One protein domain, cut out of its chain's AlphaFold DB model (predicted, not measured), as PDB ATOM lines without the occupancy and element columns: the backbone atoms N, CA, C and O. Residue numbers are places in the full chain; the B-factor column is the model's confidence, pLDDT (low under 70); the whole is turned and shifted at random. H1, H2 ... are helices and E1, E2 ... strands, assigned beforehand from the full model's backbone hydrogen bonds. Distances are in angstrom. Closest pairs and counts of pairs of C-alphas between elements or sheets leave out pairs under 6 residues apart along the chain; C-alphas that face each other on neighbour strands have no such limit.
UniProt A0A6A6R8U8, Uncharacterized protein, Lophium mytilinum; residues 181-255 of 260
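AT A GLANCE: This is residues 181 to 255 of the 260 residues of an uncharacterized protein of Lophium mytilinum (UniProt A0A6A6R8U8). Two small antiparallel ribbons of two strands each make the core, E1 with E4 and E2 with E3, and E4 crosses E3 where the ribbons meet. H1 and the loop of residues 199 to 210 lie at one end of the longest axis and H3 at the other, with H2 between the ribbons and H3, while a long loop of residues 223 to 238 leads from H2 to E4. The printed part has 75 residues, with three named helices and four named strands in the order E1 E2 H1 E3 H2 E4 H3. The class is mixed, helices and strands, with under half of the residues in named elements, 15 in helices and 17 in strands. The whole is compact, with a radius of gyration of the C-alphas of 12.9 A and spans of 39 by 28 by 18 A.

HOW THE PARTS SIT: E4, residues 239 to 243, and E1, residues 181 to 184, are antiparallel neighbours at 142 degrees, with N 182 and O 241 within hydrogen-bond range at 2.8 A. In the other sheet E2, residues 189 to 192, and E3, residues 211 to 214, are antiparallel at 155 degrees, with N 190 and O 213 within hydrogen-bond range at 2.8 A. Between the sheets, the closest C-alphas of E3 and E4 are those of Arg 213 and Leu 241, 7.7 A apart. E2 and E4 are only just apart, their closest C-alphas at 8.1 A, and E1 and E2 meet only through their link. The closest C-alphas of E3 and H1, residues 195 to 198, are those of Val 211 and Arg 198, 6.2 A apart. H2, residues 216 to 222, and H3, residues 250 to 253, are close but not clearly touching, with the C-alphas of Glu 222 and Arg 251 at 7.5 A. H1 is apart from both H2 and H3. In H2 every O i to N i+4 pair is within hydrogen-bond range; H1 and H3 are too short for such a pair, and their one O i to N i+3 pair is within range in H1 but not in H3.

IN THESE COORDINATES: E1 begins at C-alpha 181 (33.104, 28.101, -21.223) and is 10.0 A long, as is E2. E3 measures 10.6 A. E4 measures 12.0 A, from C-alpha 239 (37.522, 19.274, -17.924). H2 measures 9.9 A, H1 5.2 A and H3 5.4 A, with C-alpha 253 at (15.043, 30.101, -26.506).

THE WHOLE: The two C-alphas farthest apart, those of Arg 205 and Arg 254, are 39.4 A from each other. The printed part has no cut. The links H1 to E3, 12 residues, and H2 to E4, 16 residues, are long. The mean pLDDT of the printed part is 91.5, that of H3 is 84, and no printed residue is under 70.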
ATOM      1  N   PHE A 181      31.952  28.756 -21.841       90.25
ATOM      2  CA  PHE A 181      33.104  28.101 -21.223       90.25
ATOM      3  C   PHE A 181      32.614  27.257 -20.054       90.25
ATOM      4  O   PHE A 181      31.902  27.758 -19.188       90.25
ATOM      5  N   ILE A 182      32.953  25.976 -20.032       92.38
ATOM      6  CA  ILE A 182      32.357  24.987 -19.138       92.38
ATOM      7  C   ILE A 182      33.451  24.280 -18.346       92.38
ATOM      8  O   ILE A 182      34.441  23.858 -18.933       92.38
ATOM      9  N   ILE A 183      33.235  24.105 -17.042       93.81
ATOM     10  CA  ILE A 183      33.960  23.138 -16.214       93.81
ATOM     11  C   ILE A 183      33.043  21.937 -15.991       93.81
ATOM     12  O   ILE A 183      31.900  22.115 -15.554       93.81
ATOM     13  N   ALA A 184      33.536  20.734 -16.267       95.38
ATOM     14  CA  ALA A 184      32.803  19.489 -16.061       95.38
ATOM     15  C   ALA A 184      33.641  18.452 -15.299       95.38
ATOM     16  O   ALA A 184      34.864  18.395 -15.439       95.38
ATOM     17  N   GLU A 185      32.976  17.622 -14.499       96.00
ATOM     18  CA  GLU A 185      33.599  16.475 -13.832       96.00
ATOM     19  C   GLU A 185      33.714  15.271 -14.789       96.00
ATOM     20  O   GLU A 185      33.051  15.200 -15.827       96.00
ATOM     21  N   ASP A 186      34.564  14.296 -14.449       94.75
ATOM     22  CA  ASP A 186      34.789  13.090 -15.264       94.75
ATOM     23  C   ASP A 186      33.508  12.306 -15.578       94.75
ATOM     24  O   ASP A 186      33.382  11.700 -16.642       94.75
ATOM     25  N   ASP A 187      32.559  12.278 -14.645       95.62
ATOM     26  CA  ASP A 187      31.297  11.565 -14.802       95.62
ATOM     27  C   ASP A 187      30.268  12.342 -15.638       95.62
ATOM     28  O   ASP A 187      29.218  11.787 -15.965       95.62
ATOM     29  N   GLU A 188      30.568  13.575 -16.044       96.75
ATOM     30  CA  GLU A 188      29.700  14.432 -16.860       96.75
ATOM     31  C   GLU A 188      30.102  14.464 -18.336       96.75
ATOM     32  O   GLU A 188      29.334  14.945 -19.175       96.75
ATOM     33  N   VAL A 189      31.275  13.923 -18.665       97.00
ATOM     34  CA  VAL A 189      31.829  13.936 -20.018       97.00
ATOM     35  C   VAL A 189      31.917  12.543 -20.633       97.00
ATOM     36  O   VAL A 189      31.902  11.509 -19.960       97.00
ATOM     37  N   GLU A 190      32.038  12.529 -21.952       97.31
ATOM     38  CA  GLU A 190      32.479  11.387 -22.738       97.31
ATOM     39  C   GLU A 190      33.778  11.758 -23.446       97.31
ATOM     40  O   GLU A 190      33.917  12.866 -23.970       97.31
ATOM     41  N   VAL A 191      34.720  10.819 -23.489       96.88
ATOM     42  CA  VAL A 191      36.003  10.973 -24.180       96.88
ATOM     43  C   VAL A 191      36.049   9.997 -25.349       96.88
ATOM     44  O   VAL A 191      35.765   8.811 -25.178       96.88
ATOM     45  N   SER A 192      36.441  10.478 -26.528       96.25
ATOM     46  CA  SER A 192      36.657   9.639 -27.706       96.25
ATOM     47  C   SER A 192      38.057   9.822 -28.283       96.25
ATOM     48  O   SER A 192      38.565  10.934 -28.424       96.25
ATOM     49  N   TYR A 193      38.660   8.695 -28.661       95.75
ATOM     50  CA  TYR A 193      39.909   8.612 -29.425       95.75
ATOM     51  C   TYR A 193      39.651   8.156 -30.877       95.75
ATOM     52  O   TYR A 193      40.575   8.079 -31.698       95.75
ATOM     53  N   ASP A 194      38.390   7.857 -31.220       96.38
ATOM     54  CA  ASP A 194      38.012   7.345 -32.532       96.38
ATOM     55  C   ASP A 194      38.208   8.419 -33.607       96.38
ATOM     56  O   ASP A 194      37.732   9.552 -33.504       96.38
ATOM     57  N   LEU A 195      38.845   8.040 -34.721       92.88
ATOM     58  CA  LEU A 195      39.098   8.968 -35.827       92.88
ATOM     59  C   LEU A 195      37.805   9.587 -36.389       92.88
ATOM     60  O   LEU A 195      37.819  10.732 -36.831       92.88
ATOM     61  N   LYS A 196      36.685   8.852 -36.374       95.06
ATOM     62  CA  LYS A 196      35.390   9.331 -36.889       95.06
ATOM     63  C   LYS A 196      34.890  10.584 -36.153       95.06
ATOM     64  O   LYS A 196      34.300  11.441 -36.804       95.06
ATOM     65  N   ASP A 197      35.170  10.688 -34.854       93.75
ATOM     66  CA  ASP A 197      34.684  11.767 -33.987       93.75
ATOM     67  C   ASP A 197      35.600  12.997 -34.084       93.75
ATOM     68  O   ASP A 197      35.131  14.132 -34.092       93.75
ATOM     69  N   ARG A 198      36.910  12.776 -34.257       92.81
ATOM     70  CA  ARG A 198      37.930  13.842 -34.289       92.81
ATOM     71  C   ARG A 198      38.312  14.355 -35.681       92.81
ATOM     72  O   ARG A 198      38.834  15.457 -35.788       92.81
ATOM     73  N   ARG A 199      38.051  13.611 -36.768       90.88
ATOM     74  CA  ARG A 199      38.521  13.961 -38.135       90.88
ATOM     75  C   ARG A 199      38.006  15.295 -38.683       90.88
ATOM     76  O   ARG A 199      38.600  15.822 -39.617       90.88
ATOM     77  N   HIS A 200      36.885  15.792 -38.165       88.19
ATOM     78  CA  HIS A 200      36.266  17.043 -38.613       88.19
ATOM     79  C   HIS A 200      36.760  18.265 -37.825       88.19
ATOM     80  O   HIS A 200      36.480  19.392 -38.219       88.19
ATOM     81  N   ILE A 201      37.516  18.046 -36.747       87.50
ATOM     82  CA  ILE A 201      38.079  19.097 -35.901       87.50
ATOM     83  C   ILE A 201      39.518  19.325 -36.358       87.50
ATOM     84  O   ILE A 201      40.357  18.434 -36.254       87.50
ATOM     85  N   SER A 202      39.802  20.507 -36.903       82.69
ATOM     86  CA  SER A 202      41.131  20.860 -37.407       82.69
ATOM     87  C   SER A 202      41.817  21.843 -36.469       82.69
ATOM     88  O   SER A 202      41.305  22.933 -36.238       82.69
ATOM     89  N   LEU A 203      43.010  21.483 -35.989       81.81
ATOM     90  CA  LEU A 203      43.886  22.364 -35.203       81.81
ATOM     91  C   LEU A 203      45.082  22.870 -36.033       81.81
ATOM     92  O   LEU A 203      46.178  23.079 -35.519       81.81
ATOM     93  N   GLY A 204      44.925  22.954 -37.359       80.44
ATOM     94  CA  GLY A 204      45.985  23.369 -38.293       80.44
ATOM     95  C   GLY A 204      47.102  22.338 -38.523       80.44
ATOM     96  O   GLY A 204      47.883  22.484 -39.458       80.44
ATOM     97  N   ARG A 205      47.169  21.265 -37.718       83.06
ATOM     98  CA  ARG A 205      48.167  20.178 -37.823       83.06
ATOM     99  C   ARG A 205      47.553  18.784 -38.009       83.06
ATOM    100  O   ARG A 205      48.254  17.784 -37.895       83.06
ATOM    101  N   GLY A 206      46.259  18.724 -38.318       85.12
ATOM    102  CA  GLY A 206      45.467  17.493 -38.362       85.12
ATOM    103  C   GLY A 206      44.473  17.399 -37.199       85.12
ATOM    104  O   GLY A 206      44.337  18.360 -36.435       85.12
ATOM    105  N   PRO A 207      43.743  16.275 -37.094       89.19
ATOM    106  CA  PRO A 207      42.785  16.070 -36.018       89.19
ATOM    107  C   PRO A 207      43.486  15.858 -34.669       89.19
ATOM    108  O   PRO A 207      44.553  15.239 -34.649       89.19
ATOM    109  N   PRO A 208      42.889  16.310 -33.547       92.12
ATOM    110  CA  PRO A 208      43.452  16.107 -32.211       92.12
ATOM    111  C   PRO A 208      43.549  14.616 -31.867       92.12
ATOM    112  O   PRO A 208      42.874  13.795 -32.491       92.12
ATOM    113  N   ASP A 209      44.360  14.255 -30.871       92.31
ATOM    114  CA  ASP A 209      44.506  12.858 -30.420       92.31
ATOM    115  C   ASP A 209      43.246  12.332 -29.724       92.31
ATOM    116  O   ASP A 209      42.924  11.146 -29.821       92.31
ATOM    117  N   MET A 210      42.510  13.230 -29.072       94.62
ATOM    118  CA  MET A 210      41.261  12.944 -28.383       94.62
ATOM    119  C   MET A 210      40.302  14.121 -28.480       94.62
ATOM    120  O   MET A 210      40.708  15.265 -28.694       94.62
ATOM    121  N   VAL A 211      39.024  13.818 -28.310       95.75
ATOM    122  CA  VAL A 211      37.954  14.803 -28.206       95.75
ATOM    123  C   VAL A 211      37.079  14.475 -27.014       95.75
ATOM    124  O   VAL A 211      36.963  13.317 -26.604       95.75
ATOM    125  N   VAL A 212      36.469  15.512 -26.464       96.44
ATOM    126  CA  VAL A 212      35.631  15.438 -25.274       96.44
ATOM    127  C   VAL A 212      34.318  16.138 -25.574       96.44
ATOM    128  O   VAL A 212      34.284  17.126 -26.309       96.44
ATOM    129  N   ARG A 213      33.228  15.614 -25.031       96.12
ATOM    130  CA  ARG A 213      31.924  16.278 -25.034       96.12
ATOM    131  C   ARG A 213      31.233  16.062 -23.703       96.12
ATOM    132  O   ARG A 213      31.524  15.086 -23.017       96.12
ATOM    133  N   LEU A 214      30.278  16.918 -23.370       97.19
ATOM    134  CA  LEU A 214      29.326  16.594 -22.312       97.19
ATOM    135  C   LEU A 214      28.471  15.396 -22.738       97.19
ATOM    136  O   LEU A 214      28.091  15.282 -23.908       97.19
ATOM    137  N   LYS A 215      28.120  14.540 -21.777       97.75
ATOM    138  CA  LYS A 215      27.062  13.544 -21.969       97.75
ATOM    139  C   LYS A 215      25.779  14.231 -22.432       97.75
ATOM    140  O   LYS A 215      25.489  15.357 -22.024       97.75
ATOM    141  N   GLU A 216      25.006  13.557 -23.276       96.94
ATOM    142  CA  GLU A 216      23.819  14.135 -23.916       96.94
ATOM    143  C   GLU A 216      22.818  14.683 -22.890       96.94
ATOM    144  O   GLU A 216      22.384  15.830 -22.991       96.94
ATOM    145  N   GLU A 217      22.522  13.915 -21.843       96.31
ATOM    146  CA  GLU A 217      21.620  14.326 -20.769       96.31
ATOM    147  C   GLU A 217      22.123  15.554 -19.994       96.31
ATOM    148  O   GLU A 217      21.319  16.347 -19.497       96.31
ATOM    149  N   VAL A 218      23.443  15.732 -19.912       96.25
ATOM    150  CA  VAL A 218      24.073  16.874 -19.251       96.25
ATOM    151  C   VAL A 218      23.985  18.103 -20.152       96.25
ATOM    152  O   VAL A 218      23.487  19.140 -19.717       96.25
ATOM    153  N   ALA A 219      24.387  17.982 -21.419       95.44
ATOM    154  CA  ALA A 219      24.318  19.067 -22.396       95.44
ATOM    155  C   ALA A 219      22.887  19.606 -22.560       95.44
ATOM    156  O   ALA A 219      22.671  20.813 -22.461       95.44
ATOM    157  N   VAL A 220      21.894  18.720 -22.713       94.31
ATOM    158  CA  VAL A 220      20.480  19.103 -22.871       94.31
ATOM    159  C   VAL A 220      19.958  19.836 -21.635       94.31
ATOM    160  O   VAL A 220      19.301  20.870 -21.765       94.31
ATOM    161  N   ARG A 221      20.281  19.352 -20.427       93.31
ATOM    162  CA  ARG A 221      19.905  20.016 -19.166       93.31
ATOM    163  C   ARG A 221      20.495  21.426 -19.062       93.31
ATOM    164  O   ARG A 221      19.835  22.343 -18.565       93.31
ATOM    165  N   GLU A 222      21.724  21.611 -19.541       92.44
ATOM    166  CA  GLU A 222      22.399  22.912 -19.543       92.44
ATOM    167  C   GLU A 222      22.062  23.792 -20.765       92.44
ATOM    168  O   GLU A 222      22.472  24.954 -20.823       92.44
ATOM    169  N   GLY A 223      21.262  23.289 -21.711       93.31
ATOM    170  CA  GLY A 223      20.919  23.990 -22.951       93.31
ATOM    171  C   GLY A 223      22.134  24.219 -23.855       93.31
ATOM    172  O   GLY A 223      22.284  25.282 -24.447       93.31
ATOM    173  N   LEU A 224      23.047  23.256 -23.922       94.31
ATOM    174  CA  LEU A 224      24.246  23.299 -24.757       94.31
ATOM    175  C   LEU A 224      24.119  22.281 -25.891       94.31
ATOM    176  O   LEU A 224      23.451  21.255 -25.744       94.31
ATOM    177  N   LYS A 225      24.780  22.540 -27.020       94.50
ATOM    178  CA  LYS A 225      24.822  21.570 -28.120       94.50
ATOM    179  C   LYS A 225      25.653  20.344 -27.740       94.50
ATOM    180  O   LYS A 225      26.676  20.451 -27.071       94.50
ATOM    181  N   VAL A 226      25.235  19.172 -28.213       94.81
ATOM    182  CA  VAL A 226      25.973  17.914 -28.031       94.81
ATOM    183  C   VAL A 226      27.041  17.793 -29.118       94.81
ATOM    184  O   VAL A 226      26.814  17.200 -30.173       94.81
ATOM    185  N   GLU A 227      28.206  18.385 -28.874       94.25
ATOM    186  CA  GLU A 227      29.284  18.509 -29.861       94.25
ATOM    187  C   GLU A 227      30.623  18.022 -29.290       94.25
ATOM    188  O   GLU A 227      30.876  18.110 -28.091       94.25
ATOM    189  N   TRP A 228      31.470  17.454 -30.155       95.19
ATOM    190  CA  TRP A 228      32.835  17.056 -29.803       95.19
ATOM    191  C   TRP A 228      33.765  18.267 -29.849       95.19
ATOM    192  O   TRP A 228      33.776  18.996 -30.842       95.19
ATOM    193  N   HIS A 229      34.599  18.428 -28.825       92.12
ATOM    194  CA  HIS A 229      35.550  19.529 -28.718       92.12
ATOM    195  C   HIS A 229      36.968  19.025 -28.422       92.12
ATOM    196  O   HIS A 229      37.143  18.026 -27.714       92.12
ATOM    197  N   PRO A 230      38.006  19.701 -28.945       91.00
ATOM    198  CA  PRO A 230      39.350  19.536 -28.416       91.00
ATOM    199  C   PRO A 230      39.376  20.112 -26.995       91.00
ATOM    200  O   PRO A 230      38.891  21.217 -26.764       91.00
ATOM    201  N   SER A 231      39.906  19.357 -26.039       88.56
ATOM    202  CA  SER A 231      39.959  19.769 -24.636       88.56
ATOM    203  C   SER A 231      41.076  19.021 -23.912       88.56
ATOM    204  O   SER A 231      41.529  17.963 -24.365       88.56
ATOM    205  N   SER A 232      41.522  19.590 -22.799       83.69
ATOM    206  CA  SER A 232      42.451  18.989 -21.854       83.69
ATOM    207  C   SER A 232      41.790  18.824 -20.494       83.69
ATOM    208  O   SER A 232      40.859  19.544 -20.132       83.69
ATOM    209  N   LYS A 233      42.297  17.848 -19.748       91.56
ATOM    210  CA  LYS A 233      41.957  17.660 -18.346       91.56
ATOM    211  C   LYS A 233      42.924  18.468 -17.489       91.56
ATOM    212  O   LYS A 233      44.135  18.362 -17.691       91.56
ATOM    213  N   GLU A 234      42.386  19.223 -16.548       91.44
ATOM    214  CA  GLU A 234      43.149  20.030 -15.602       91.44
ATOM    215  C   GLU A 234      43.764  19.165 -14.487       91.44
ATOM    216  O   GLU A 234      43.374  18.012 -14.265       91.44
ATOM    217  N   GLU A 235      44.744  19.716 -13.762       90.50
ATOM    218  CA  GLU A 235      45.440  19.008 -12.671       90.50
ATOM    219  C   GLU A 235      44.502  18.595 -11.526       90.50
ATOM    220  O   GLU A 235      44.748  17.595 -10.848       90.50
ATOM    221  N   ASP A 236      43.417  19.344 -11.324       90.50
ATOM    222  CA  ASP A 236      42.384  19.055 -10.324       90.50
ATOM    223  C   ASP A 236      41.409  17.944 -10.753       90.50
ATOM    224  O   ASP A 236      40.557  17.519  -9.969       90.50
ATOM    225  N   GLY A 237      41.566  17.435 -11.975       90.56
ATOM    226  CA  GLY A 237      40.765  16.362 -12.536       90.56
ATOM    227  C   GLY A 237      39.485  16.814 -13.238       90.56
ATOM    228  O   GLY A 237      38.700  15.947 -13.628       90.56
ATOM    229  N   THR A 238      39.269  18.116 -13.421       93.94
ATOM    230  CA  THR A 238      38.135  18.654 -14.186       93.94
ATOM    231  C   THR A 238      38.463  18.833 -15.671       93.94
ATOM    232  O   THR A 238      39.620  18.779 -16.090       93.94
ATOM    233  N   TRP A 239      37.425  19.006 -16.489       94.50
ATOM    234  CA  TRP A 239      37.522  19.274 -17.924       94.50
ATOM    235  C   TRP A 239      37.087  20.697 -18.235       94.50
ATOM    236  O   TRP A 239      35.998  21.100 -17.821       94.50
ATOM    237  N   GLU A 240      37.880  21.415 -19.031       93.19
ATOM    238  CA  GLU A 240      37.501  22.722 -19.572       93.19
ATOM    239  C   GLU A 240      37.053  22.596 -21.034       93.19
ATOM    240  O   GLU A 240      37.806  22.163 -21.910       93.19
ATOM    241  N   LEU A 241      35.800  22.958 -21.315       92.38
ATOM    242  CA  LEU A 241      35.182  22.835 -22.637       92.38
ATOM    243  C   LEU A 241      34.695  24.201 -23.124       92.38
ATOM    244  O   LEU A 241      34.071  24.952 -22.376       92.38
ATOM    245  N   GLN A 242      34.917  24.496 -24.402       91.38
ATOM    246  CA  GLN A 242      34.317  25.637 -25.093       91.38
ATOM    247  C   GLN A 242      33.168  25.124 -25.968       91.38
ATOM    248  O   GLN A 242      33.416  24.499 -26.997       91.38
ATOM    249  N   MET A 243      31.924  25.368 -25.559       91.81
ATOM    250  CA  MET A 243      30.724  24.787 -26.170       91.81
ATOM    251  C   MET A 243      29.795  25.841 -26.770       91.81
ATOM    252  O   MET A 243      29.792  27.002 -26.367       91.81
ATOM    253  N   SER A 244      28.957  25.420 -27.713       91.81
ATOM    254  CA  SER A 244      27.908  26.264 -28.289       91.81
ATOM    255  C   SER A 244      26.632  26.204 -27.444       91.81
ATOM    256  O   SER A 244      26.198  25.115 -27.058       91.81
ATOM    257  N   TYR A 245      25.968  27.344 -27.232       91.00
ATOM    258  CA  TYR A 245      24.598  27.344 -26.716       91.00
ATOM    259  C   TYR A 245      23.651  26.658 -27.712       91.00
ATOM    260  O   TYR A 245      23.732  26.873 -28.926       91.00
ATOM    261  N   ASP A 246      22.726  25.848 -27.200       91.56
ATOM    262  CA  ASP A 246      21.572  25.387 -27.964       91.56
ATOM    263  C   ASP A 246      20.463  26.441 -27.867       91.56
ATOM    264  O   ASP A 246      19.720  26.522 -26.884       91.56
ATOM    265  N   LEU A 247      20.373  27.268 -28.907       86.75
ATOM    266  CA  LEU A 247      19.424  28.378 -29.003       86.75
ATOM    267  C   LEU A 247      17.966  27.909 -29.127       86.75
ATOM    268  O   LEU A 247      17.050  28.686 -28.860       86.75
ATOM    269  N   GLU A 248      17.748  26.637 -29.470       87.62
ATOM    270  CA  GLU A 248      16.420  26.024 -29.519       87.62
ATOM    271  C   GLU A 248      16.001  25.404 -28.181       87.62
ATOM    272  O   GLU A 248      14.820  25.087 -27.992       87.62
ATOM    273  N   SER A 249      16.938  25.259 -27.238       89.31
ATOM    274  CA  SER A 249      16.653  24.718 -25.910       89.31
ATOM    275  C   SER A 249      15.677  25.610 -25.145       89.31
ATOM    276  O   SER A 249      15.711  26.835 -25.238       89.31
ATOM    277  N   GLU A 250      14.827  25.014 -24.307       85.31
ATOM    278  CA  GLU A 250      13.879  25.770 -23.475       85.31
ATOM    279  C   GLU A 250      14.584  26.798 -22.572       85.31
ATOM    280  O   GLU A 250      14.058  27.883 -22.309       85.31
ATOM    281  N   ARG A 251      15.814  26.481 -22.150       84.94
ATOM    282  CA  ARG A 251      16.643  27.336 -21.302       84.94
ATOM    283  C   ARG A 251      17.026  28.644 -21.992       84.94
ATOM    284  O   ARG A 251      16.937  29.695 -21.356       84.94
ATOM    285  N   TRP A 252      17.421  28.587 -23.265       84.81
ATOM    286  CA  TRP A 252      17.965  29.740 -23.992       84.81
ATOM    287  C   TRP A 252      17.008  30.338 -25.021       84.81
ATOM    288  O   TRP A 252      17.109  31.527 -25.302       84.81
ATOM    289  N   ARG A 253      16.002  29.602 -25.504       80.19
ATOM    290  CA  ARG A 253      15.043  30.101 -26.506       80.19
ATOM    291  C   ARG A 253      14.312  31.369 -26.055       80.19
ATOM    292  O   ARG A 253      14.020  32.233 -26.869       80.19
ATOM    293  N   ARG A 254      14.047  31.533 -24.752       75.19
ATOM    294  CA  ARG A 254      13.427  32.758 -24.197       75.19
ATOM    295  C   ARG A 254      14.336  33.998 -24.239       75.19
ATOM    296  O   ARG A 254      13.861  35.106 -24.012       75.19
ATOM    297  N   HIS A 255      15.630  33.788 -24.449       71.62
ATOM    298  CA  HIS A 255      16.684  34.799 -24.451       71.62
ATOM    299  C   HIS A 255      17.102  35.211 -25.868       71.62
ATOM    300  O   HIS A 255      17.820  36.194 -26.027       71.62
TER     301      HIS A 255